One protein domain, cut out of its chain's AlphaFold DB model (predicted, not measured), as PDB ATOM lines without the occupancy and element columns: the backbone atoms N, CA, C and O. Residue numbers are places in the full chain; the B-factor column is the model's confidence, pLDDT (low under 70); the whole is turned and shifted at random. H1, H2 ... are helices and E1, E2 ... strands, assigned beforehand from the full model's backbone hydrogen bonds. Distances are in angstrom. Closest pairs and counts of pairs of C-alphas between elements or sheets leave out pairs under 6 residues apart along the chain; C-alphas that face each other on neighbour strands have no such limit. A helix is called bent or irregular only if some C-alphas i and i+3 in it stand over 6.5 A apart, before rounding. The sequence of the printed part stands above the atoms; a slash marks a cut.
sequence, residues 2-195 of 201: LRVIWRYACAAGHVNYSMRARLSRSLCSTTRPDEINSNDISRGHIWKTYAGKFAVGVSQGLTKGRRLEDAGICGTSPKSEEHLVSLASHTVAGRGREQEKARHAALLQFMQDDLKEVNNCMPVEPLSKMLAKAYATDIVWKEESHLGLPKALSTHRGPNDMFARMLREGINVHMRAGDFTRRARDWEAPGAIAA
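This is residues 2 to 195 of the 201 residues of an uncharacterized protein of Dothistroma septosporum (strain NZE10 / CBS 128990) (UniProt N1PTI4). This is a compact body of helices packed at varied angles, with H1 and H4 near its middle, H2 about at right angles to H4, and H5 and H9 side by side; the long H6 runs past H2 and H5, and H7 packs on H1 with residues 127 to 134. A tiny sheet of E1 and E2 lies near one end of the long axis, and residues 66 to 71 stick out as a loop. The printed part has 194 residues, with ten named helices and two named strands in the order H1 H2 H3 H4 H5 H6 E1 H7 H8 H9 E2 H10; the sheet, E1 - E2, is antiparallel, and the class is mostly helix. The radius of gyration of the C-alphas is 17.8 A, and the spans are 51 by 38 by 35 A.

H1, residues 2 to 12, touches H4, residues 43 to 55, with residues 51 to 55 of H4 alone; the closest C-alphas, of Arg 3 and Ala 55, are 4.1 A apart. H2, residues 17 to 28, touches H4 with residues 23 to 28 alone, about perpendicular at 73 degrees, closest at the C-alphas of Leu 27 and Gly 52, 4.1 A. H3, residues 33 to 36, touches no helix. H5, residues 78 to 89, and H6, residues 97 to 118, form a helical hairpin at a steep tilt of 43 degrees, closest at the C-alphas of Leu 87 and Arg 103, 6.5 A. E1, residues 121 to 123, and E2, residues 175 to 177, are antiparallel neighbours; N 122 and O 176 are 3.0 A apart, within hydrogen-bond range. H7, residues 127 to 144, touches H1 with residues 127 to 134 alone, at a shallow tilt of 13 degrees, opposite ways, closest at the C-alphas of Val 4 and Met 130, 6.8 A. H8, residues 152 to 155, and H9, residues 159 to 169, only just touch, only at the corner, with 3 pairs of C-alphas within 8 A. H4, H5 and H9 form an up and down bundle, each running against the one before it. H10, residues 191 to 195, touches no helix. Every O i to N i+4 pair is within hydrogen-bond range in H1, H2, H5, H6, H7, H9 and H10, and 7 of 9 are in H4; H3 and H8 are too short for such a pair.

H1 begins at C-alpha 2, (223.172, 234.533, 198.858). H4 is irregular, with C-alphas 49 and 52 7.1 A apart. H6 is 32.1 A long and H7 25.4 A. H10 ends at C-alpha 195, (212.520, 243.717, 218.955).

The C-alphas farthest apart, of Asp 40 and Glu 69, are 56.5 A apart. The printed part has no cut; the links H4 to H5 and E2 to H10 are long. The mean pLDDT of the printed part is 71.3, and 75 residues are under 70, among them 57 to 81 and 178 to 195.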
ATOM      1  N   LEU A   2     223.325 235.707 197.970       85.81
ATOM      2  CA  LEU A   2     223.172 234.533 198.858       85.81
ATOM      3  C   LEU A   2     224.381 234.220 199.769       85.81
ATOM      4  O   LEU A   2     224.187 233.889 200.937       85.81
ATOM      5  N   ARG A   3     225.612 234.360 199.260       85.81
ATOM      6  CA  ARG A   3     226.852 234.163 200.034       85.81
ATOM      7  C   ARG A   3     226.908 235.055 201.276       85.81
ATOM      8  O   ARG A   3     227.226 234.570 202.354       85.81
ATOM      9  N   VAL A   4     226.528 236.329 201.144       86.38
ATOM     10  CA  VAL A   4     226.475 237.280 202.266       86.38
ATOM     11  C   VAL A   4     225.519 236.767 203.339       86.38
ATOM     12  O   VAL A   4     225.926 236.550 204.473       86.38
ATOM     13  N   ILE A   5     224.272 236.474 202.968       88.50
ATOM     14  CA  ILE A   5     223.253 235.994 203.916       88.50
ATOM     15  C   ILE A   5     223.725 234.724 204.630       88.50
ATOM     16  O   ILE A   5     223.605 234.626 205.850       88.50
ATOM     17  N   TRP A   6     224.288 233.766 203.887       86.94
ATOM     18  CA  TRP A   6     224.799 232.521 204.455       86.94
ATOM     19  C   TRP A   6     225.897 232.771 205.489       86.94
ATOM     20  O   TRP A   6     225.801 232.281 206.613       86.94
ATOM     21  N   ARG A   7     226.903 233.582 205.147       83.31
ATOM     22  CA  ARG A   7     228.038 233.878 206.026       83.31
ATOM     23  C   ARG A   7     227.624 234.608 207.296       83.31
ATOM     24  O   ARG A   7     228.040 234.211 208.380       83.31
ATOM     25  N   TYR A   8     226.758 235.609 207.182       85.31
ATOM     26  CA  TYR A   8     226.234 236.319 208.347       85.31
ATOM     27  C   TYR A   8     225.360 235.417 209.215       85.31
ATOM     28  O   TYR A   8     225.502 235.427 210.433       85.31
ATOM     29  N   ALA A   9     224.519 234.565 208.621       85.38
ATOM     30  CA  ALA A   9     223.733 233.599 209.385       85.38
ATOM     31  C   ALA A   9     224.624 232.582 210.119       85.38
ATOM     32  O   ALA A   9     224.321 232.210 211.256       85.38
ATOM     33  N   CYS A  10     225.708 232.124 209.483       82.50
ATOM     34  CA  CYS A  10     226.690 231.231 210.096       82.50
ATOM     35  C   CYS A  10     227.379 231.925 211.275       82.50
ATOM     36  O   CYS A  10     227.353 231.401 212.390       82.50
ATOM     37  N   ALA A  11     227.896 233.136 211.054       79.94
ATOM     38  CA  ALA A  11     228.603 233.915 212.066       79.94
ATOM     39  C   ALA A  11     227.682 234.292 213.233       79.94
ATOM     40  O   ALA A  11     228.094 234.220 214.384       79.94
ATOM     41  N   ALA A  12     226.405 234.580 212.962       79.44
ATOM     42  CA  ALA A  12     225.369 234.822 213.967       79.44
ATOM     43  C   ALA A  12     224.919 233.540 214.700       79.44
ATOM     44  O   ALA A  12     224.336 233.594 215.778       79.44
ATOM     45  N   GLY A  13     225.220 232.344 214.179       78.31
ATOM     46  CA  GLY A  13     224.743 231.077 214.758       78.31
ATOM     47  C   GLY A  13     223.241 230.867 214.564       78.31
ATOM     48  O   GLY A  13     222.585 230.199 215.366       78.31
ATOM     49  N   HIS A  14     222.693 231.461 213.505       84.50
ATOM     50  CA  HIS A  14     221.291 231.350 213.100       84.50
ATOM     51  C   HIS A  14     221.060 230.212 212.094       84.50
ATOM     52  O   HIS A  14     219.919 229.895 211.764       84.50
ATOM     53  N   VAL A  15     222.125 229.547 211.633       84.75
ATOM     54  CA  VAL A  15     222.019 228.386 210.741       84.75
ATOM     55  C   VAL A  15     221.553 227.149 211.510       84.75
ATOM     56  O   VAL A  15     222.341 226.429 212.138       84.75
ATOM     57  N   ASN A  16     220.252 226.885 211.406       86.19
ATOM     58  CA  ASN A  16     219.604 225.688 211.933       86.19
ATOM     59  C   ASN A  16     219.833 224.453 211.038       86.19
ATOM     60  O   ASN A  16     220.339 224.544 209.917       86.19
ATOM     61  N   TYR A  17     219.427 223.281 211.531       88.06
ATOM     62  CA  TYR A  17     219.557 222.014 210.806       88.06
ATOM     63  C   TYR A  17     218.860 222.026 209.434       88.06
ATOM     64  O   TYR A  17     219.436 221.577 208.445       88.06
ATOM     65  N   SER A  18     217.652 222.593 209.346       88.50
ATOM     66  CA  SER A  18     216.872 222.658 208.099       88.50
ATOM     67  C   SER A  18     217.588 223.467 207.012       88.50
ATOM     68  O   SER A  18     217.644 223.049 205.854       88.50
ATOM     69  N   MET A  19     218.209 224.589 207.382       88.12
ATOM     70  CA  MET A  19     219.019 225.403 206.476       88.12
ATOM     71  C   MET A  19     220.242 224.632 205.980       88.12
ATOM     72  O   MET A  19     220.482 224.617 204.774       88.12
ATOM     73  N   ARG A  20     220.962 223.937 206.876       89.12
ATOM     74  CA  ARG A  20     222.103 223.084 206.489       89.12
ATOM     75  C   ARG A  20     221.663 222.004 205.512       89.12
ATOM     76  O   ARG A  20     222.240 221.902 204.442       89.12
ATOM     77  N   ALA A  21     220.593 221.272 205.823       89.31
ATOM     78  CA  ALA A  21     220.087 220.199 204.972       89.31
ATOM     79  C   ALA A  21     219.680 220.692 203.571       89.31
ATOM     80  O   ALA A  21     220.001 220.055 202.566       89.31
ATOM     81  N   ARG A  22     219.007 221.851 203.481       88.56
ATOM     82  CA  ARG A  22     218.653 222.478 202.196       88.56
ATOM     83  C   ARG A  22     219.894 222.880 201.407       88.56
ATOM     84  O   ARG A  22     219.948 222.629 200.202       88.56
ATOM     85  N   LEU A  23     220.886 223.462 202.079       87.94
ATOM     86  CA  LEU A  23     222.119 223.878 201.430       87.94
ATOM     87  C   LEU A  23     222.944 222.682 200.961       87.94
ATOM     88  O   LEU A  23     223.353 222.673 199.809       87.94
ATOM     89  N   SER A  24     223.102 221.642 201.785       88.12
ATOM     90  CA  SER A  24     223.783 220.397 201.408       88.12
ATOM     91  C   SER A  24     223.133 219.742 200.193       88.12
ATOM     92  O   SER A  24     223.830 219.325 199.270       88.12
ATOM     93  N   ARG A  25     221.793 219.698 200.150       87.88
ATOM     94  CA  ARG A  25     221.053 219.156 199.005       87.88
ATOM     95  C   ARG A  25     221.316 219.959 197.732       87.88
ATOM     96  O   ARG A  25     221.562 219.371 196.686       87.88
ATOM     97  N   SER A  26     221.287 221.290 197.818       86.12
ATOM     98  CA  SER A  26     221.606 222.163 196.680       86.12
ATOM     99  C   SER A  26     223.070 222.024 196.247       86.12
ATOM    100  O   SER A  26     223.362 221.897 195.062       86.12
ATOM    101  N   LEU A  27     223.992 221.972 197.209       84.88
ATOM    102  CA  LEU A  27     225.427 221.829 196.988       84.88
ATOM    103  C   LEU A  27     225.742 220.551 196.204       84.88
ATOM    104  O   LEU A  27     226.474 220.599 195.215       84.88
ATOM    105  N   CYS A  28     225.124 219.437 196.594       84.38
ATOM    106  CA  CYS A  28     225.349 218.130 195.988       84.38
ATOM    107  C   CYS A  28     224.562 217.900 194.690       84.38
ATOM    108  O   CYS A  28     224.913 216.993 193.932       84.38
ATOM    109  N   SER A  29     223.556 218.737 194.409       81.31
ATOM    110  CA  SER A  29     222.774 218.698 193.171       81.31
ATOM    111  C   SER A  29     223.672 218.836 191.940       81.31
ATOM    112  O   SER A  29     224.652 219.589 191.942       81.31
ATOM    113  N   THR A  30     223.316 218.133 190.874       74.69
ATOM    114  CA  THR A  30     223.994 218.168 189.574       74.69
ATOM    115  C   THR A  30     222.969 218.423 188.489       74.69
ATOM    116  O   THR A  30     221.908 217.801 188.500       74.69
ATOM    117  N   THR A  31     223.291 219.296 187.541       67.81
ATOM    118  CA  THR A  31     222.483 219.451 186.331       67.81
ATOM    119  C   THR A  31     222.890 218.368 185.344       67.81
ATOM    120  O   THR A  31     224.086 218.093 185.186       67.81
ATOM    121  N   ARG A  32     221.916 217.739 184.689       66.00
ATOM    122  CA  ARG A  32     222.231 216.782 183.632       66.00
ATOM    123  C   ARG A  32     222.571 217.521 182.320       66.00
ATOM    124  O   ARG A  32     222.031 218.603 182.091       66.00
ATOM    125  N   PRO A  33     223.486 217.008 181.478       59.94
ATOM    126  CA  PRO A  33     223.904 217.697 180.248       59.94
ATOM    127  C   PRO A  33     222.763 217.970 179.255       59.94
ATOM    128  O   PRO A  33     222.745 219.004 178.600       59.94
ATOM    129  N   ASP A  34     221.806 217.050 179.177       59.97
ATOM    130  CA  ASP A  34     220.562 217.123 178.406       59.97
ATOM    131  C   ASP A  34     219.635 218.244 178.885       59.97
ATOM    132  O   ASP A  34     219.030 218.932 178.065       59.97
ATOM    133  N   GLU A  35     219.589 218.508 180.193       62.31
ATOM    134  CA  GLU A  35     218.812 219.624 180.738       62.31
ATOM    135  C   GLU A  35     219.411 220.970 180.305       62.31
ATOM    136  O   GLU A  35     218.660 221.862 179.926       62.31
ATOM    137  N   ILE A  36     220.750 221.094 180.284       60.41
ATOM    138  CA  ILE A  36     221.496 222.333 179.966       60.41
ATOM    139  C   ILE A  36     221.204 222.858 178.549       60.41
ATOM    140  O   ILE A  36     221.201 224.069 178.335       60.41
ATOM    141  N   ASN A  37     220.941 221.956 177.603       56.50
ATOM    142  CA  ASN A  37     220.726 222.292 176.195       56.50
ATOM    143  C   ASN A  37     219.256 222.539 175.833       56.50
ATOM    144  O   ASN A  37     218.963 222.913 174.698       56.50
ATOM    145  N   SER A  38     218.325 222.333 176.766       56.81
ATOM    146  CA  SER A  38     216.922 222.662 176.528       56.81
ATOM    147  C   SER A  38     216.698 224.161 176.752       56.81
ATOM    148  O   SER A  38     217.091 224.715 177.779       56.81
ATOM    149  N   ASN A  39     216.016 224.836 175.822       56.50
ATOM    150  CA  ASN A  39     215.586 226.234 175.997       56.50
ATOM    151  C   ASN A  39     214.595 226.422 177.176       56.50
ATOM    152  O   ASN A  39     214.213 227.549 177.481       56.50
ATOM    153  N   ASP A  40     214.219 225.331 177.853       59.09
ATOM    154  CA  ASP A  40     213.197 225.241 178.898       59.09
ATOM    155  C   ASP A  40     213.744 225.220 180.330       59.09
ATOM    156  O   ASP A  40     212.983 225.056 181.292       59.09
ATOM    157  N   ILE A  41     215.050 225.418 180.540       65.31
ATOM    158  CA  ILE A  41     215.551 225.508 181.913       65.31
ATOM    159  C   ILE A  41     215.002 226.767 182.578       65.31
ATOM    160  O   ILE A  41     215.468 227.892 182.365       65.31
ATOM    161  N   SER A  42     214.045 226.566 183.479       68.06
ATOM    162  CA  SER A  42     213.566 227.635 184.343       68.06
ATOM    163  C   SER A  42     214.719 228.208 185.182       68.06
ATOM    164  O   SER A  42     215.576 227.482 185.696       68.06
ATOM    165  N   ARG A  43     214.704 229.530 185.406       67.69
ATOM    166  CA  ARG A  43     215.628 230.222 186.332       67.69
ATOM    167  C   ARG A  43     215.751 229.496 187.675       67.69
ATOM    168  O   ARG A  43     216.844 229.402 188.229       67.69
ATOM    169  N   GLY A  44     214.636 228.967 188.184       70.00
ATOM    170  CA  GLY A  44     214.586 228.248 189.454       70.00
ATOM    171  C   GLY A  44     215.447 226.985 189.478       70.00
ATOM    172  O   GLY A  44     216.074 226.707 190.497       70.00
ATOM    173  N   HIS A  45     215.537 226.248 188.367       71.38
ATOM    174  CA  HIS A  45     216.308 225.002 188.295       71.38
ATOM    175  C   HIS A  45     217.819 225.251 188.307       71.38
ATOM    176  O   HIS A  45     218.540 224.603 189.066       71.38
ATOM    177  N   ILE A  46     218.290 226.260 187.560       71.19
ATOM    178  CA  ILE A  46     219.700 226.695 187.580       71.19
ATOM    179  C   ILE A  46     220.093 227.044 189.018       71.19
ATOM    180  O   ILE A  46     221.027 226.477 189.584       71.19
ATOM    181  N   TRP A  47     219.330 227.931 189.655       73.75
ATOM    182  CA  TRP A  47     219.650 228.369 191.008       73.75
ATOM    183  C   TRP A  47     219.542 227.247 192.037       73.75
ATOM    184  O   TRP A  47     220.385 227.172 192.923       73.75
ATOM    185  N   LYS A  48     218.598 226.312 191.904       76.56
ATOM    186  CA  LYS A  48     218.505 225.146 192.797       76.56
ATOM    187  C   LYS A  48     219.782 224.299 192.786       76.56
ATOM    188  O   LYS A  48     220.169 223.789 193.840       76.56
ATOM    189  N   THR A  49     220.455 224.192 191.642       75.69
ATOM    190  CA  THR A  49     221.694 223.416 191.513       75.69
ATOM    191  C   THR A  49     222.946 224.178 191.945       75.69
ATOM    192  O   THR A  49     223.871 223.573 192.491       75.69
ATOM    193  N   TYR A  50     222.997 225.494 191.736       77.25
ATOM    194  CA  TYR A  50     224.209 226.282 191.993       77.25
ATOM    195  C   TYR A  50     224.180 227.097 193.293       77.25
ATOM    196  O   TYR A  50     225.239 227.470 193.791       77.25
ATOM    197  N   ALA A  51     223.011 227.320 193.902       81.69
ATOM    198  CA  ALA A  51     222.866 228.141 195.108       81.69
ATOM    199  C   ALA A  51     223.728 227.647 196.274       81.69
ATOM    200  O   ALA A  51     224.442 228.443 196.877       81.69
ATOM    201  N   GLY A  52     223.709 226.344 196.567       83.31
ATOM    202  CA  GLY A  52     224.524 225.766 197.636       83.31
ATOM    203  C   GLY A  52     226.016 225.992 197.410       83.31
ATOM    204  O   GLY A  52     226.721 226.369 198.335       83.31
ATOM    205  N   LYS A  53     226.469 225.861 196.162       82.00
ATOM    206  CA  LYS A  53     227.866 226.076 195.771       82.00
ATOM    207  C   LYS A  53     228.252 227.561 195.788       82.00
ATOM    208  O   LYS A  53     229.405 227.881 195.998       82.00
ATOM    209  N   PHE A  54     227.307 228.472 195.551       79.50
ATOM    210  CA  PHE A  54     227.547 229.916 195.636       79.50
ATOM    211  C   PHE A  54     227.588 230.409 197.089       79.50
ATOM    212  O   PHE A  54     228.369 231.298 197.435       79.50
ATOM    213  N   ALA A  55     226.719 229.839 197.927       83.81
ATOM    214  CA  ALA A  55     226.628 230.129 199.351       83.81
ATOM    215  C   ALA A  55     227.855 229.618 200.110       83.81
ATOM    216  O   ALA A  55     228.485 230.394 200.828       83.81
ATOM    217  N   VAL A  56     228.180 228.334 199.919       78.00
ATOM    218  CA  VAL A  56     229.375 227.692 200.467       78.00
ATOM    219  C   VAL A  56     230.552 228.121 199.611       78.00
ATOM    220  O   VAL A  56     230.734 227.637 198.506       78.00
ATOM    221  N   GLY A  57     231.350 229.042 200.112       63.38
ATOM    222  CA  GLY A  57     232.636 229.399 199.534       63.38
ATOM    223  C   GLY A  57     233.553 229.688 200.694       63.38
ATOM    224  O   GLY A  57     233.088 230.276 201.658       63.38
ATOM    225  N   VAL A  58     234.800 229.243 200.632       51.81
ATOM    226  CA  VAL A  58     235.775 229.364 201.725       51.81
ATOM    227  C   VAL A  58     236.308 230.806 201.772       51.81
ATOM    228  O   VAL A  58     236.309 231.490 200.750       51.81
ATOM    229  N   SER A  59     236.630 231.338 202.954       47.12
ATOM    230  CA  SER A  59     236.764 232.794 203.153       47.12
ATOM    231  C   SER A  59     238.020 233.375 202.515       47.12
ATOM    232  O   SER A  59     239.080 233.446 203.134       47.12
ATOM    233  N   GLN A  60     237.887 233.933 201.314       46.25
ATOM    234  CA  GLN A  60     238.851 234.928 200.877       46.25
ATOM    235  C   GLN A  60     238.860 236.086 201.898       46.25
ATOM    236  O   GLN A  60     237.821 236.625 202.268       46.25
ATOM    237  N   GLY A  61     240.030 236.505 202.373       45.31
ATOM    238  CA  GLY A  61     240.134 237.725 203.183       45.31
ATOM    239  C   GLY A  61     239.789 237.582 204.668       45.31
ATOM    240  O   GLY A  61     239.310 238.546 205.271       45.31
ATOM    241  N   LEU A  62     240.083 236.428 205.277       45.84
ATOM    242  CA  LEU A  62     240.245 236.344 206.729       45.84
ATOM    243  C   LEU A  62     241.412 237.259 207.128       45.84
ATOM    244  O   LEU A  62     242.589 236.918 206.995       45.84
ATOM    245  N   THR A  63     241.089 238.475 207.556       44.16
ATOM    246  CA  THR A  63     242.078 239.408 208.085       44.16
ATOM    247  C   THR A  63     242.395 238.912 209.483       44.16
ATOM    248  O   THR A  63     241.648 239.145 210.436       44.16
ATOM    249  N   LYS A  64     243.492 238.154 209.613       43.84
ATOM    250  CA  LYS A  64     244.082 237.885 210.924       43.84
ATOM    251  C   LYS A  64     244.292 239.240 211.593       43.84
ATOM    252  O   LYS A  64     244.960 240.109 211.034       43.84
ATOM    253  N   GLY A  65     243.653 239.439 212.745       39.06
ATOM    254  CA  GLY A  65     243.837 240.652 213.526       39.06
ATOM    255  C   GLY A  65     245.330 240.868 213.738       39.06
ATOM    256  O   GLY A  65     246.029 239.946 214.157       39.06
ATOM    257  N   ARG A  66     245.820 242.064 213.407       36.50
ATOM    258  CA  ARG A  66     247.170 242.510 213.759       36.50
ATOM    259  C   ARG A  66     247.408 242.223 215.248       36.50
ATOM    260  O   ARG A  66     246.951 242.974 216.102       36.50
ATOM    261  N   ARG A  67     248.207 241.206 215.553       36.44
ATOM    262  CA  ARG A  67     249.464 241.505 216.231       36.44
ATOM    263  C   ARG A  67     250.508 241.620 215.135       36.44
ATOM    264  O   ARG A  67     250.611 240.753 214.273       36.44
ATOM    265  N   LEU A  68     251.138 242.787 215.107       45.72
ATOM    266  CA  LEU A  68     252.301 243.060 214.287       45.72
ATOM    267  C   LEU A  68     253.352 241.957 214.539       45.72
ATOM    268  O   LEU A  68     253.572 241.571 215.681       45.72
ATOM    269  N   GLU A  69     253.950 241.493 213.446       42.44
ATOM    270  CA  GLU A  69     255.254 240.816 213.339       42.44
ATOM    271  C   GLU A  69     255.381 239.296 213.294       42.44
ATOM    272  O   GLU A  69     256.362 238.874 212.706       42.44
ATOM    273  N   ASP A  70     254.425 238.456 213.692       42.25
ATOM    274  CA  ASP A  70     254.669 237.008 213.572       42.25
ATOM    275  C   ASP A  70     253.422 236.164 213.278       42.25
ATOM    276  O   ASP A  70     252.334 236.400 213.798       42.25
ATOM    277  N   ALA A  71     253.632 235.120 212.468       34.50
ATOM    278  CA  ALA A  71     252.732 234.000 212.157       34.50
ATOM    279  C   ALA A  71     251.760 234.140 210.961       34.50
ATOM    280  O   ALA A  71     250.533 234.224 211.088       34.50
ATOM    281  N   GLY A  72     252.340 233.967 209.768       33.88
ATOM    282  CA  GLY A  72     251.896 232.953 208.800       33.88
ATOM    283  C   GLY A  72     250.443 233.047 208.336       33.88
ATOM    284  O   GLY A  72     249.535 232.502 208.956       33.88
ATOM    285  N   ILE A  73     250.252 233.715 207.203       36.22
ATOM    286  CA  ILE A  73     249.072 233.746 206.329       36.22
ATOM    287  C   ILE A  73     248.187 232.490 206.493       36.22
ATOM    288  O   ILE A  73     248.525 231.420 206.001       36.22
ATOM    289  N   CYS A  74     247.026 232.619 207.144       39.28
ATOM    290  CA  CYS A  74     245.924 231.663 206.961       39.28
ATOM    291  C   CYS A  74     244.898 232.325 206.045       39.28
ATOM    292  O   CYS A  74     243.773 232.617 206.438       39.28
ATOM    293  N   GLY A  75     245.357 232.662 204.842       40.28
ATOM    294  CA  GLY A  75     244.472 232.901 203.717       40.28
ATOM    295  C   GLY A  75     244.031 231.537 203.223       40.28
ATOM    296  O   GLY A  75     244.864 230.656 203.004       40.28
ATOM    297  N   THR A  76     242.733 231.324 203.077       47.50
ATOM    298  CA  THR A  76     242.272 230.122 202.394       47.50
ATOM    299  C   THR A  76     242.780 230.211 200.965       47.50
ATOM    300  O   THR A  76     242.537 231.198 200.268       47.50
ATOM    301  N   SER A  77     243.593 229.229 200.584       46.81
ATOM    302  CA  SER A  77     244.327 229.239 199.324       46.81
ATOM    303  C   SER A  77     243.361 229.438 198.146       46.81
ATOM    304  O   SER A  77     242.306 228.806 198.146       46.81
ATOM    305  N   PRO A  78     243.722 230.216 197.110       50.53
ATOM    306  CA  PRO A  78     243.005 230.263 195.826       50.53
ATOM    307  C   PRO A  78     242.656 228.868 195.271       50.53
ATOM    308  O   PRO A  78     241.611 228.672 194.653       50.53
ATOM    309  N   LYS A  79     243.471 227.861 195.622       48.25
ATOM    310  CA  LYS A  79     243.241 226.439 195.338       48.25
ATOM    311  C   LYS A  79     241.894 225.915 195.856       48.25
ATOM    312  O   LYS A  79     241.362 224.974 195.287       48.25
ATOM    313  N   SER A  80     241.328 226.498 196.914       65.19
ATOM    314  CA  SER A  80     240.062 226.087 197.535       65.19
ATOM    315  C   SER A  80     238.841 226.460 196.688       65.19
ATOM    316  O   SER A  80     237.909 225.668 196.563       65.19
ATOM    317  N   GLU A  81     238.840 227.647 196.075       67.38
ATOM    318  CA  GLU A  81     237.754 228.065 195.183       67.38
ATOM    319  C   GLU A  81     237.849 227.387 193.823       67.38
ATOM    320  O   GLU A  81     236.837 226.928 193.307       67.38
ATOM    321  N   GLU A  82     239.054 227.246 193.270       70.69
ATOM    322  CA  GLU A  82     239.271 226.476 192.041       70.69
ATOM    323  C   GLU A  82     238.857 225.013 192.211       70.69
ATOM    324  O   GLU A  82     238.243 224.428 191.319       70.69
ATOM    325  N   HIS A  83     239.129 224.427 193.378       74.25
ATOM    326  CA  HIS A  83     238.692 223.075 193.698       74.25
ATOM    327  C   HIS A  83     237.166 222.993 193.841       74.25
ATOM    328  O   HIS A  83     236.560 222.057 193.320       74.25
ATOM    329  N   LEU A  84     236.518 223.984 194.464       73.88
ATOM    330  CA  LEU A  84     235.057 224.050 194.519       73.88
ATOM    331  C   LEU A  84     234.443 224.217 193.122       73.88
ATOM    332  O   LEU A  84     233.483 223.517 192.809       73.88
ATOM    333  N   VAL A  85     235.005 225.088 192.278       73.31
ATOM    334  CA  VAL A  85     234.620 225.247 190.865       73.31
ATOM    335  C   VAL A  85     234.772 223.915 190.139       73.31
ATOM    336  O   VAL A  85     233.831 223.474 189.494       73.31
ATOM    337  N   SER A  86     235.901 223.223 190.305       75.56
ATOM    338  CA  SER A  86     236.127 221.904 189.709       75.56
ATOM    339  C   SER A  86     235.041 220.911 190.136       75.56
ATOM    340  O   SER A  86     234.335 220.372 189.286       75.56
ATOM    341  N   LEU A  87     234.813 220.734 191.443       74.06
ATOM    342  CA  LEU A  87     233.775 219.842 191.985       74.06
ATOM    343  C   LEU A  87     232.353 220.220 191.538       74.06
ATOM    344  O   LEU A  87     231.496 219.342 191.386       74.06
ATOM    345  N   ALA A  88     232.102 221.515 191.355       67.38
ATOM    346  CA  ALA A  88     230.828 222.087 190.947       67.38
ATOM    347  C   ALA A  88     230.541 221.948 189.451       67.38
ATOM    348  O   ALA A  88     229.378 221.786 189.082       67.38
ATOM    349  N   SER A  89     231.577 222.036 188.617       65.69
ATOM    350  CA  SER A  89     231.481 222.042 187.155       65.69
ATOM    351  C   SER A  89     231.445 220.646 186.532       65.69
ATOM    352  O   SER A  89     231.255 220.489 185.325       65.69
ATOM    353  N   HIS A  90     231.620 219.610 187.344       64.50
ATOM    354  CA  HIS A  90     231.639 218.225 186.899       64.50
ATOM    355  C   HIS A  90     230.235 217.723 186.529       64.50
ATOM    356  O   HIS A  90     229.382 217.523 187.394       64.50
ATOM    357  N   THR A  91     230.005 217.479 185.236       59.53
ATOM    358  CA  THR A  91     228.783 216.851 184.715       59.53
ATOM    359  C   THR A  91     228.741 215.347 185.024       59.53
ATOM    360  O   THR A  91     229.769 214.693 185.234       59.53
ATOM    361  N   VAL A  92     227.519 214.801 185.087       57.00
ATOM    362  CA  VAL A  92     227.219 213.406 185.481       57.00
ATOM    363  C   VAL A  92     227.629 212.380 184.412       57.00
ATOM    364  O   VAL A  92     227.790 211.203 184.725       57.00
ATOM    365  N   ALA A  93     227.823 212.798 183.158       52.31
ATOM    366  CA  ALA A  93     228.074 211.880 182.049       52.31
ATOM    367  C   ALA A  93     229.354 211.048 182.266       52.31
ATOM    368  O   ALA A  93     230.458 211.586 182.305       52.31
ATOM    369  N   GLY A  94     229.188 209.726 182.391       54.75
ATOM    370  CA  GLY A  94     230.280 208.749 182.336       54.75
ATOM    371  C   GLY A  94     230.965 208.385 183.658       54.75
ATOM    372  O   GLY A  94     231.998 207.721 183.615       54.75
ATOM    373  N   ARG A  95     230.443 208.772 184.833       62.44
ATOM    374  CA  ARG A  95     231.092 208.411 186.111       62.44
ATOM    375  C   ARG A  95     230.615 207.091 186.694       62.44
ATOM    376  O   ARG A  95     229.424 206.800 186.756       62.44
ATOM    377  N   GLY A  96     231.574 206.347 187.241       72.81
ATOM    378  CA  GLY A  96     231.294 205.264 188.173       72.81
ATOM    379  C   GLY A  96     230.743 205.802 189.497       72.81
ATOM    380  O   GLY A  96     231.135 206.876 189.962       72.81
ATOM    381  N   ARG A  97     229.869 205.019 190.135       79.00
ATOM    382  CA  ARG A  97     229.214 205.326 191.421       79.00
ATOM    383  C   ARG A  97     230.193 205.800 192.511       79.00
ATOM    384  O   ARG A  97     229.847 206.659 193.316       79.00
ATOM    385  N   GLU A  98     231.419 205.281 192.523       82.81
ATOM    386  CA  GLU A  98     232.454 205.653 193.501       82.81
ATOM    387  C   GLU A  98     232.987 207.082 193.318       82.81
ATOM    388  O   GLU A  98     233.186 207.799 194.297       82.81
ATOM    389  N   GLN A  99     233.138 207.557 192.079       79.81
ATOM    390  CA  GLN A  99     233.564 208.939 191.830       79.81
ATOM    391  C   GLN A  99     232.485 209.945 192.245       79.81
ATOM    392  O   GLN A  99     232.796 211.028 192.740       79.81
ATOM    393  N   GLU A 100     231.210 209.593 192.067       80.06
ATOM    394  CA  GLU A 100     230.097 210.432 192.506       80.06
ATOM    395  C   GLU A 100     230.018 210.512 194.036       80.06
ATOM    396  O   GLU A 100     229.878 211.611 194.579       80.06
ATOM    397  N   LYS A 101     230.202 209.382 194.733       84.00
ATOM    398  CA  LYS A 101     230.320 209.354 196.200       84.00
ATOM    399  C   LYS A 101     231.486 210.208 196.694       84.00
ATOM    400  O   LYS A 101     231.293 211.010 197.604       84.00
ATOM    401  N   ALA A 102     232.666 210.081 196.085       84.38
ATOM    402  CA  ALA A 102     233.845 210.861 196.460       84.38
ATOM    403  C   ALA A 102     233.614 212.371 196.275       84.38
ATOM    404  O   ALA A 102     233.905 213.162 197.172       84.38
ATOM    405  N   ARG A 103     233.003 212.775 195.153       83.31
ATOM    406  CA  ARG A 103     232.612 214.171 194.902       83.31
ATOM    407  C   ARG A 103     231.619 214.675 195.949       83.31
ATOM    408  O   ARG A 103     231.772 215.782 196.460       83.31
ATOM    409  N   HIS A 104     230.602 213.875 196.266       85.31
ATOM    410  CA  HIS A 104     229.598 214.218 197.270       85.31
ATOM    411  C   HIS A 104     230.231 214.398 198.656       85.31
ATOM    412  O   HIS A 104     229.951 215.381 199.338       85.31
ATOM    413  N   ALA A 105     231.126 213.489 199.054       86.19
ATOM    414  CA  ALA A 105     231.872 213.588 200.304       86.19
ATOM    415  C   ALA A 105     232.738 214.858 200.352       86.19
ATOM    416  O   ALA A 105     232.673 215.595 201.333       86.19
ATOM    417  N   ALA A 106     233.467 215.163 199.272       84.44
ATOM    418  CA  ALA A 106     234.288 216.368 199.183       84.44
ATOM    419  C   ALA A 106     233.450 217.649 199.325       84.44
ATOM    420  O   ALA A 106     233.786 218.524 200.117       84.44
ATOM    421  N   LEU A 107     232.314 217.746 198.625       84.56
ATOM    422  CA  LEU A 107     231.411 218.896 198.735       84.56
ATOM    423  C   LEU A 107     230.853 219.073 200.154       84.56
ATOM    424  O   LEU A 107     230.791 220.191 200.662       84.56
ATOM    425  N   LEU A 108     230.468 217.986 200.823       87.31
ATOM    426  CA  LEU A 108     230.030 218.066 202.217       87.31
ATOM    427  C   LEU A 108     231.158 218.512 203.148       87.31
ATOM    428  O   LEU A 108     230.898 219.305 204.053       87.31
ATOM    429  N   GLN A 109     232.387 218.050 202.908       84.38
ATOM    430  CA  GLN A 109     233.557 218.476 203.670       84.38
ATOM    431  C   GLN A 109     233.782 219.988 203.534       84.38
ATOM    432  O   GLN A 109     233.909 220.665 204.549       84.38
ATOM    433  N   PHE A 110     233.678 220.539 202.317       82.12
ATOM    434  CA  PHE A 110     233.740 221.990 202.085       82.12
ATOM    435  C   PHE A 110     232.754 222.774 202.950       82.12
ATOM    436  O   PHE A 110     233.116 223.774 203.563       82.12
ATOM    437  N   MET A 111     231.501 222.321 203.022       85.00
ATOM    438  CA  MET A 111     230.488 222.981 203.845       85.00
ATOM    439  C   MET A 111     230.795 222.858 205.344       85.00
ATOM    440  O   MET A 111     230.530 223.785 206.106       85.00
ATOM    441  N   GLN A 112     231.317 221.716 205.791       84.69
ATOM    442  CA  GLN A 112     231.698 221.531 207.192       84.69
ATOM    443  C   GLN A 112     232.866 222.432 207.581       84.69
ATOM    444  O   GLN A 112     232.837 223.017 208.664       84.69
ATOM    445  N   ASP A 113     233.861 222.556 206.710       80.94
ATOM    446  CA  ASP A 113     235.023 223.409 206.935       80.94
ATOM    447  C   ASP A 113     234.618 224.886 206.936       80.94
ATOM    448  O   ASP A 113     234.980 225.604 207.865       80.94
ATOM    449  N   ASP A 114     233.751 225.301 206.004       79.00
ATOM    450  CA  ASP A 114     233.138 226.636 205.986       79.00
ATOM    451  C   ASP A 114     232.409 226.944 207.307       79.00
ATOM    452  O   ASP A 114     232.645 227.967 207.949       79.00
ATOM    453  N   LEU A 115     231.568 226.023 207.789       80.44
ATOM    454  CA  LEU A 115     230.857 226.199 209.059       80.44
ATOM    455  C   LEU A 115     231.807 226.280 210.264       80.44
ATOM    456  O   LEU A 115     231.564 227.070 211.179       80.44
ATOM    457  N   LYS A 116     232.867 225.464 210.294       79.00
ATOM    458  CA  LYS A 116     233.880 225.500 211.361       79.00
ATOM    459  C   LYS A 116     234.650 226.817 211.355       79.00
ATOM    460  O   LYS A 116     234.879 227.382 212.419       79.00
ATOM    461  N   GLU A 117     235.025 227.297 210.176       76.12
ATOM    462  CA  GLU A 117     235.754 228.549 209.999       76.12
ATOM    463  C   GLU A 117     234.914 229.740 210.471       76.12
ATOM    464  O   GLU A 117     235.353 230.518 211.321       76.12
ATOM    465  N   VAL A 118     233.670 229.843 209.993       75.38
ATOM    466  CA  VAL A 118     232.794 230.973 210.327       75.38
ATOM    467  C   VAL A 118     232.420 231.000 211.807       75.38
ATOM    468  O   VAL A 118     232.235 232.077 212.368       75.38
ATOM    469  N   ASN A 119     232.343 229.846 212.474       73.75
ATOM    470  CA  ASN A 119     232.065 229.803 213.912       73.75
ATOM    471  C   ASN A 119     233.123 230.526 214.763       73.75
ATOM    472  O   ASN A 119     232.794 230.930 215.877       73.75
ATOM    473  N   ASN A 120     234.339 230.708 214.240       75.00
ATOM    474  CA  ASN A 120     235.465 231.356 214.919       75.00
ATOM    475  C   ASN A 120     235.804 232.739 214.326       75.00
ATOM    476  O   ASN A 120     236.913 233.252 214.508       75.00
ATOM    477  N   CYS A 121     234.875 233.317 213.563       77.31
ATOM    478  CA  CYS A 121     235.069 234.574 212.853       77.31
ATOM    479  C   CYS A 121     233.847 235.488 212.973       77.31
ATOM    480  O   CYS A 121     232.745 235.052 213.302       77.31
ATOM    481  N   MET A 122     234.030 236.762 212.627       77.56
ATOM    482  CA  MET A 122     232.914 237.670 212.367       77.56
ATOM    483  C   MET A 122     233.157 238.548 211.137       77.56
ATOM    484  O   MET A 122     234.310 238.891 210.862       77.56
ATOM    485  N   PRO A 123     232.095 238.968 210.431       80.25
ATOM    486  CA  PRO A 123     232.184 239.956 209.370       80.25
ATOM    487  C   PRO A 123     232.751 241.287 209.872       80.25
ATOM    488  O   PRO A 123     232.467 241.728 210.986       80.25
ATOM    489  N   VAL A 124     233.571 241.926 209.041       82.56
ATOM    490  CA  VAL A 124     234.173 243.240 209.331       82.56
ATOM    491  C   VAL A 124     233.205 244.382 209.023       82.56
ATOM    492  O   VAL A 124     233.206 245.403 209.707       82.56
ATOM    493  N   GLU A 125     232.396 244.229 207.977       83.31
ATOM    494  CA  GLU A 125     231.456 245.254 207.521       83.31
ATOM    495  C   GLU A 125     230.032 244.979 208.027       83.31
ATOM    496  O   GLU A 125     229.706 243.828 208.309       83.31
ATOM    497  N   PRO A 126     229.157 245.999 208.090       83.25
ATOM    498  CA  PRO A 126     227.751 245.788 208.407       83.25
ATOM    499  C   PRO A 126     226.999 244.960 207.344       83.25
ATOM    500  O   PRO A 126     227.187 245.207 206.146       83.25
ATOM    501  N   LEU A 127     226.078 244.070 207.736       83.94
ATOM    502  CA  LEU A 127     225.235 243.285 206.815       83.94
ATOM    503  C   LEU A 127     224.511 244.170 205.808       83.94
ATOM    504  O   LEU A 127     224.498 243.850 204.624       83.94
ATOM    505  N   SER A 128     223.938 245.293 206.245       86.19
ATOM    506  CA  SER A 128     223.228 246.226 205.358       86.19
ATOM    507  C   SER A 128     224.122 246.724 204.219       86.19
ATOM    508  O   SER A 128     223.719 246.711 203.055       86.19
ATOM    509  N   LYS A 129     225.372 247.076 204.535       86.94
ATOM    510  CA  LYS A 129     226.372 247.516 203.559       86.94
ATOM    511  C   LYS A 129     226.767 246.379 202.618       86.94
ATOM    512  O   LYS A 129     226.861 246.588 201.410       86.94
ATOM    513  N   MET A 130     226.958 245.169 203.143       87.62
ATOM    514  CA  MET A 130     227.305 244.000 202.328       87.62
ATOM    515  C   MET A 130     226.166 243.551 201.414       87.62
ATOM    516  O   MET A 130     226.412 243.165 200.271       87.62
ATOM    517  N   LEU A 131     224.917 243.643 201.876       89.00
ATOM    518  CA  LEU A 131     223.736 243.390 201.057       89.00
ATOM    519  C   LEU A 131     223.592 244.432 199.952       89.00
ATOM    520  O   LEU A 131     223.334 244.043 198.818       89.00
ATOM    521  N   ALA A 132     223.819 245.716 200.245       88.88
ATOM    522  CA  ALA A 132     223.791 246.773 199.236       88.88
ATOM    523  C   ALA A 132     224.838 246.532 198.134       88.88
ATOM    524  O   ALA A 132     224.499 246.558 196.951       88.88
ATOM    525  N   LYS A 133     226.082 246.194 198.510       90.00
ATOM    526  CA  LYS A 133     227.130 245.811 197.545       90.00
ATOM    527  C   LYS A 133     226.716 244.598 196.712       90.00
ATOM    528  O   LYS A 133     226.812 244.626 195.493       90.00
ATOM    529  N   ALA A 134     226.217 243.544 197.360       89.19
ATOM    530  CA  ALA A 134     225.816 242.324 196.666       89.19
ATOM    531  C   ALA A 134     224.606 242.513 195.751       89.19
ATOM    532  O   ALA A 134     224.499 241.812 194.750       89.19
ATOM    533  N   TYR A 135     223.711 243.436 196.087       90.25
ATOM    534  CA  TYR A 135     222.602 243.812 195.227       90.25
ATOM    535  C   TYR A 135     223.092 244.573 193.990       90.25
ATOM    536  O   TYR A 135     222.714 244.213 192.880       90.25
ATOM    537  N   ALA A 136     223.996 245.544 194.160       90.38
ATOM    538  CA  ALA A 136     224.608 246.262 193.041       90.38
ATOM    539  C   ALA A 136     225.361 245.314 192.087       90.38
ATOM    540  O   ALA A 136     225.176 245.388 190.875       90.38
ATOM    541  N   THR A 137     226.136 244.360 192.619       88.38
ATOM    542  CA  THR A 137     226.790 243.320 191.806       88.38
ATOM    543  C   THR A 137     225.776 242.454 191.052       88.38
ATOM    544  O   THR A 137     225.957 242.202 189.864       88.38
ATOM    545  N   ASP A 138     224.690 242.027 191.710       86.44
ATOM    546  CA  ASP A 138     223.637 241.233 191.064       86.44
ATOM    547  C   ASP A 138     222.939 242.020 189.925       86.44
ATOM    548  O   ASP A 138     222.475 241.390 188.973       86.44
ATOM    549  N   ILE A 139     222.844 243.357 190.003       88.06
ATOM    550  CA  ILE A 139     222.321 244.219 188.921       88.06
ATOM    551  C   ILE A 139     223.277 244.207 187.727       88.06
ATOM    552  O   ILE A 139     222.878 243.780 186.646       88.06
ATOM    553  N   VAL A 140     224.545 244.577 187.946       87.69
ATOM    554  CA  VAL A 140     225.595 244.616 186.907       87.69
ATOM    555  C   VAL A 140     225.673 243.284 186.161       87.69
ATOM    556  O   VAL A 140     225.665 243.227 184.933       87.69
ATOM    557  N   TRP A 141     225.655 242.175 186.899       85.75
ATOM    558  CA  TRP A 141     225.663 240.836 186.322       85.75
ATOM    559  C   TRP A 141     224.491 240.563 185.382       85.75
ATOM    560  O   TRP A 141     224.699 239.979 184.316       85.75
ATOM    561  N   LYS A 142     223.276 240.975 185.750       83.25
ATOM    562  CA  LYS A 142     222.065 240.735 184.950       83.25
ATOM    563  C   LYS A 142     221.976 241.661 183.740       83.25
ATOM    564  O   LYS A 142     221.559 241.204 182.672       83.25
ATOM    565  N   GLU A 143     222.331 242.926 183.920       84.88
ATOM    566  CA  GLU A 143     222.176 243.967 182.903       84.88
ATOM    567  C   GLU A 143     223.295 243.909 181.863       84.88
ATOM    568  O   GLU A 143     223.003 243.894 180.670       84.88
ATOM    569  N   GLU A 144     224.552 243.774 182.289       78.50
ATOM    570  CA  GLU A 144     225.705 243.875 181.385       78.50
ATOM    571  C   GLU A 144     226.151 242.520 180.826       78.50
ATOM    572  O   GLU A 144     226.552 242.413 179.672       78.50
ATOM    573  N   SER A 145     226.112 241.464 181.645       71.19
ATOM    574  CA  SER A 145     226.660 240.143 181.283       71.19
ATOM    575  C   SER A 145     225.602 239.038 181.175       71.19
ATOM    576  O   SER A 145     225.948 237.881 180.909       71.19
ATOM    577  N   HIS A 146     224.329 239.373 181.428       75.50
ATOM    578  CA  HIS A 146     223.190 238.452 181.547       75.50
ATOM    579  C   HIS A 146     223.407 237.260 182.501       75.50
ATOM    580  O   HIS A 146     222.652 236.285 182.466       75.50
ATOM    581  N   LEU A 147     224.412 237.329 183.377       75.94
ATOM    582  CA  LEU A 147     224.795 236.265 184.298       75.94
ATOM    583  C   LEU A 147     223.645 235.946 185.261       75.94
ATOM    584  O   LEU A 147     222.932 236.824 185.748       75.94
ATOM    585  N   GLY A 148     223.454 234.655 185.535       68.94
ATOM    586  CA  GLY A 148     222.358 234.158 186.370       68.94
ATOM    587  C   GLY A 148     220.994 234.097 185.666       68.94
ATOM    588  O   GLY A 148     220.000 233.743 186.310       68.94
ATOM    589  N   LEU A 149     220.931 234.413 184.366       73.88
ATOM    590  CA  LEU A 149     219.749 234.245 183.516       73.88
ATOM    591  C   LEU A 149     219.931 233.037 182.574       73.88
ATOM    592  O   LEU A 149     221.054 232.771 182.153       73.88
ATOM    593  N   PRO A 150     218.855 232.341 182.154       69.94
ATOM    594  CA  PRO A 150     218.964 231.221 181.214       69.94
ATOM    595  C   PRO A 150     219.613 231.640 179.891       69.94
ATOM    596  O   PRO A 150     220.405 230.898 179.330       69.94
ATOM    597  N   LYS A 151     219.364 232.883 179.453       68.44
ATOM    598  CA  LYS A 151     219.961 233.467 178.246       68.44
ATOM    599  C   LYS A 151     221.497 233.532 178.293       68.44
ATOM    600  O   LYS A 151     222.123 233.444 177.249       68.44
ATOM    601  N   ALA A 152     222.114 233.627 179.474       65.00
ATOM    602  CA  ALA A 152     223.574 233.568 179.591       65.00
ATOM    603  C   ALA A 152     224.143 232.170 179.313       65.00
ATOM    604  O   ALA A 152     225.307 232.061 178.938       65.00
ATOM    605  N   LEU A 153     223.354 231.100 179.440       64.69
ATOM    606  CA  LEU A 153     223.842 229.742 179.178       64.69
ATOM    607  C   LEU A 153     224.248 229.531 177.715       64.69
ATOM    608  O   LEU A 153     225.138 228.727 177.463       64.69
ATOM    609  N   SER A 154     223.630 230.262 176.781       62.53
ATOM    610  CA  SER A 154     223.979 230.231 175.356       62.53
ATOM    611  C   SER A 154     225.081 231.222 174.970       62.53
ATOM    612  O   SER A 154     225.676 231.076 173.908       62.53
ATOM    613  N   THR A 155     225.350 232.234 175.804       61.44
ATOM    614  CA  THR A 155     226.358 233.279 175.525       61.44
ATOM    615  C   THR A 155     227.722 232.954 176.142       61.44
ATOM    616  O   THR A 155     228.756 233.320 175.593       61.44
ATOM    617  N   HIS A 156     227.730 232.259 177.280       62.41
ATOM    618  CA  HIS A 156     228.939 231.767 177.949       62.41
ATOM    619  C   HIS A 156     229.224 230.320 177.522       62.41
ATOM    620  O   HIS A 156     228.359 229.672 176.932       62.41
ATOM    621  N   ARG A 157     230.410 229.764 177.830       64.19
ATOM    622  CA  ARG A 157     230.748 228.344 177.551       64.19
ATOM    623  C   ARG A 157     229.990 227.368 178.481       64.19
ATOM    624  O   ARG A 157     230.577 226.457 179.065       64.19
ATOM    625  N   GLY A 158     228.685 227.575 178.650       67.69
ATOM    626  CA  GLY A 158     227.794 226.817 179.515       67.69
ATOM    627  C   GLY A 158     227.727 227.315 180.969       67.69
ATOM    628  O   GLY A 158     228.391 228.279 181.360       67.69
ATOM    629  N   PRO A 159     226.925 226.639 181.815       68.69
ATOM    630  CA  PRO A 159     226.676 227.040 183.204       68.69
ATOM    631  C   PRO A 159     227.929 227.008 184.082       68.69
ATOM    632  O   PRO A 159     227.990 227.718 185.081       68.69
ATOM    633  N   ASN A 160     228.927 226.208 183.709       70.25
ATOM    634  CA  ASN A 160     230.180 226.075 184.442       70.25
ATOM    635  C   ASN A 160     231.006 227.358 184.410       70.25
ATOM    636  O   ASN A 160     231.505 227.783 185.445       70.25
ATOM    637  N   ASP A 161     231.111 227.982 183.239       74.00
ATOM    638  CA  ASP A 161     231.863 229.221 183.057       74.00
ATOM    639  C   ASP A 161     231.163 230.391 183.760       74.00
ATOM    640  O   ASP A 161     231.772 231.110 184.553       74.00
ATOM    641  N   MET A 162     229.836 230.478 183.598       76.25
ATOM    642  CA  MET A 162     228.989 231.416 184.339       76.25
ATOM    643  C   MET A 162     229.174 231.259 185.855       76.25
ATOM    644  O   MET A 162     229.391 232.242 186.562       76.25
ATOM    645  N   PHE A 163     229.120 230.029 186.367       75.50
ATOM    646  CA  PHE A 163     229.269 229.757 187.793       75.50
ATOM    647  C   PHE A 163     230.680 230.062 188.306       75.50
ATOM    648  O   PHE A 163     230.826 230.671 189.366       75.50
ATOM    649  N   ALA A 164     231.717 229.689 187.554       76.50
ATOM    650  CA  ALA A 164     233.101 229.980 187.904       76.50
ATOM    651  C   ALA A 164     233.348 231.489 187.986       76.50
ATOM    652  O   ALA A 164     233.951 231.963 188.949       76.50
ATOM    653  N   ARG A 165     232.821 232.252 187.022       79.06
ATOM    654  CA  ARG A 165     232.886 233.713 187.032       79.06
ATOM    655  C   ARG A 165     232.166 234.296 188.245       79.06
ATOM    656  O   ARG A 165     232.757 235.067 188.990       79.06
ATOM    657  N   MET A 166     230.931 233.864 188.501       78.81
ATOM    658  CA  MET A 166     230.152 234.326 189.653       78.81
ATOM    659  C   MET A 166     230.813 233.974 190.993       78.81
ATOM    660  O   MET A 166     230.719 234.751 191.939       78.81
ATOM    661  N   LEU A 167     231.494 232.830 191.106       78.25
ATOM    662  CA  LEU A 167     232.229 232.481 192.321       78.25
ATOM    663  C   LEU A 167     233.430 233.395 192.567       78.25
ATOM    664  O   LEU A 167     233.603 233.815 193.714       78.25
ATOM    665  N   ARG A 168     234.213 233.682 191.515       77.50
ATOM    666  CA  ARG A 168     235.435 234.503 191.576       77.50
ATOM    667  C   ARG A 168     235.138 235.991 191.745       77.50
ATOM    668  O   ARG A 168     235.779 236.656 192.544       77.50
ATOM    669  N   GLU A 169     234.179 236.512 190.982       79.00
ATOM    670  CA  GLU A 169     233.803 237.936 190.975       79.00
ATOM    671  C   GLU A 169     232.719 238.262 192.013       79.00
ATOM    672  O   GLU A 169     232.345 239.419 192.197       79.00
ATOM    673  N   GLY A 170     232.160 237.243 192.669       77.56
ATOM    674  CA  GLY A 170     231.113 237.419 193.662       77.56
ATOM    675  C   GLY A 170     231.600 238.171 194.893       77.56
ATOM    676  O   GLY A 170     232.770 238.111 195.264       77.56
ATOM    677  N   ILE A 171     230.667 238.843 195.575       81.38
ATOM    678  CA  ILE A 171     230.983 239.583 196.799       81.38
ATOM    679  C   ILE A 171     231.686 238.684 197.811       81.38
ATOM    680  O   ILE A 171     231.158 237.653 198.241       81.38
ATOM    681  N   ASN A 172     232.857 239.144 198.229       79.38
ATOM    682  CA  ASN A 172     233.603 238.558 199.314       79.38
ATOM    683  C   ASN A 172     233.187 239.186 200.655       79.38
ATOM    684  O   ASN A 172     233.080 240.408 200.767       79.38
ATOM    685  N   VAL A 173     232.935 238.354 201.666       78.81
ATOM    686  CA  VAL A 173     232.610 238.809 203.024       78.81
ATOM    687  C   VAL A 173     233.883 238.774 203.847       78.81
ATOM    688  O   VAL A 173     234.296 237.713 204.302       78.81
ATOM    689  N   HIS A 174     234.495 239.940 204.042       80.31
ATOM    690  CA  HIS A 174     235.689 240.054 204.872       80.31
ATOM    691  C   HIS A 174     235.381 239.656 206.311       80.31
ATOM    692  O   HIS A 174     234.452 240.189 206.924       80.31
ATOM    693  N   MET A 175     236.192 238.745 206.840       78.19
ATOM    694  CA  MET A 175     236.051 238.195 208.181       78.19
ATOM    695  C   MET A 175     237.268 238.557 209.031       78.19
ATOM    696  O   MET A 175     238.395 238.552 208.537       78.19
ATOM    697  N   ARG A 176     237.059 238.802 210.325       75.56
ATOM    698  CA  ARG A 176     238.120 238.892 211.336       75.56
ATOM    699  C   ARG A 176     238.032 237.718 212.307       75.56
ATOM    700  O   ARG A 176     236.932 237.300 212.669       75.56
ATOM    701  N   ALA A 177     239.188 237.216 212.735       75.25
ATOM    702  CA  ALA A 177     239.273 236.139 213.719       75.25
ATOM    703  C   ALA A 177     238.825 236.608 215.115       75.25
ATOM    704  O   ALA A 177     239.124 237.735 215.515       75.25
ATOM    705  N   GLY A 178     238.153 235.732 215.862       67.06
ATOM    706  CA  GLY A 178     237.838 235.942 217.275       67.06
ATOM    707  C   GLY A 178     236.781 234.969 217.796       67.06
ATOM    708  O   GLY A 178     235.956 234.466 217.034       67.06
ATOM    709  N   ASP A 179     236.803 234.705 219.103       58.81
ATOM    710  CA  ASP A 179     235.778 233.894 219.763       58.81
ATOM    711  C   ASP A 179     234.510 234.730 219.973       58.81
ATOM    712  O   ASP A 179     234.290 235.363 221.007       58.81
ATOM    713  N   PHE A 180     233.673 234.770 218.940       60.31
ATOM    714  CA  PHE A 180     232.373 235.417 219.005       60.31
ATOM    715  C   PHE A 180     231.329 234.367 219.354       60.31
ATOM    716  O   PHE A 180     230.501 234.015 218.517       60.31
ATOM    717  N   THR A 181     231.364 233.819 220.573       55.00
ATOM    718  CA  THR A 181     230.287 232.948 221.085       55.00
ATOM    719  C   THR A 181     228.915 233.606 220.904       55.00
ATOM    720  O   THR A 181     228.806 234.824 220.806       55.00
ATOM    721  N   ARG A 182     227.830 232.820 220.896       53.59
ATOM    722  CA  ARG A 182     226.447 233.301 220.678       53.59
ATOM    723  C   ARG A 182     226.036 234.506 221.543       53.59
ATOM    724  O   ARG A 182     225.165 235.259 221.138       53.59
ATOM    725  N   ARG A 183     226.676 234.683 222.706       51.50
ATOM    726  CA  ARG A 183     226.456 235.788 223.655       51.50
ATOM    727  C   ARG A 183     227.123 237.108 223.248       51.50
ATOM    728  O   ARG A 183     226.729 238.146 223.746       51.50
ATOM    729  N   ALA A 184     228.109 237.068 222.355       50.34
ATOM    730  CA  ALA A 184     228.801 238.237 221.810       50.34
ATOM    731  C   ALA A 184     228.239 238.675 220.437       50.34
ATOM    732  O   ALA A 184     228.862 239.479 219.744       50.34
ATOM    733  N   ARG A 185     227.093 238.115 220.006       57.84
ATOM    734  CA  ARG A 185     226.533 238.236 218.642       57.84
ATOM    735  C   ARG A 185     225.366 239.221 218.511       57.84
ATOM    736  O   ARG A 185     224.529 239.052 217.629       57.84
ATOM    737  N   ASP A 186     225.329 240.270 219.326       53.88
ATOM    738  CA  ASP A 186     224.290 241.314 219.240       53.88
ATOM    739  C   ASP A 186     224.407 242.203 217.988       53.88
ATOM    740  O   ASP A 186     223.612 243.119 217.794       53.88
ATOM    741  N   TRP A 187     225.402 241.974 217.127       61.31
ATOM    742  CA  TRP A 187     225.874 243.021 216.233       61.31
ATOM    743  C   TRP A 187     224.909 243.440 215.113       61.31
ATOM    744  O   TRP A 187     225.091 244.550 214.628       61.31
ATOM    745  N   GLU A 188     223.881 242.679 214.697       53.28
ATOM    746  CA  GLU A 188     223.110 243.062 213.488       53.28
ATOM    747  C   GLU A 188     221.684 242.511 213.341       53.28
ATOM    748  O   GLU A 188     221.241 242.158 212.244       53.28
ATOM    749  N   ALA A 189     220.892 242.482 214.402       50.31
ATOM    750  CA  ALA A 189     219.463 242.619 214.158       50.31
ATOM    751  C   ALA A 189     219.191 244.130 214.020       50.31
ATOM    752  O   ALA A 189     219.402 244.851 214.997       50.31
ATOM    753  N   PRO A 190     218.751 244.655 212.850       50.19
ATOM    754  CA  PRO A 190     218.154 245.989 212.797       50.19
ATOM    755  C   PRO A 190     217.190 246.112 213.976       50.19
ATOM    756  O   PRO A 190     216.487 245.140 214.239       50.19
ATOM    757  N   GLY A 191     217.150 247.237 214.697       53.59
ATOM    758  CA  GLY A 191     216.387 247.337 215.956       53.59
ATOM    759  C   GLY A 191     214.955 246.774 215.875       53.59
ATOM    760  O   GLY A 191     214.476 246.162 216.825       53.59
ATOM    761  N   ALA A 192     214.323 246.853 214.699       50.81
ATOM    762  CA  ALA A 192     213.046 246.211 214.385       50.81
ATOM    763  C   ALA A 192     213.054 244.662 214.450       50.81
ATOM    764  O   ALA A 192     212.133 244.066 214.999       50.81
ATOM    765  N   ILE A 193     214.080 243.993 213.918       50.44
ATOM    766  CA  ILE A 193     214.254 242.531 213.994       50.44
ATOM    767  C   ILE A 193     214.672 242.116 215.409       50.44
ATOM    768  O   ILE A 193     214.204 241.093 215.902       50.44
ATOM    769  N   ALA A 194     215.492 242.924 216.089       52.91
ATOM    770  CA  ALA A 194     215.902 242.658 217.470       52.91
ATOM    771  C   ALA A 194     214.683 242.654 218.407       52.91
ATOM    772  O   ALA A 194     214.524 241.749 219.221       52.91
ATOM    773  N   ALA A 195     213.775 243.616 218.217       56.31
ATOM    774  CA  ALA A 195     212.520 243.717 218.955       56.31
ATOM    775  C   ALA A 195     211.545 242.559 218.668       56.31
ATOM    776  O   ALA A 195     210.809 242.147 219.559       56.31
TER     777      ALA A 195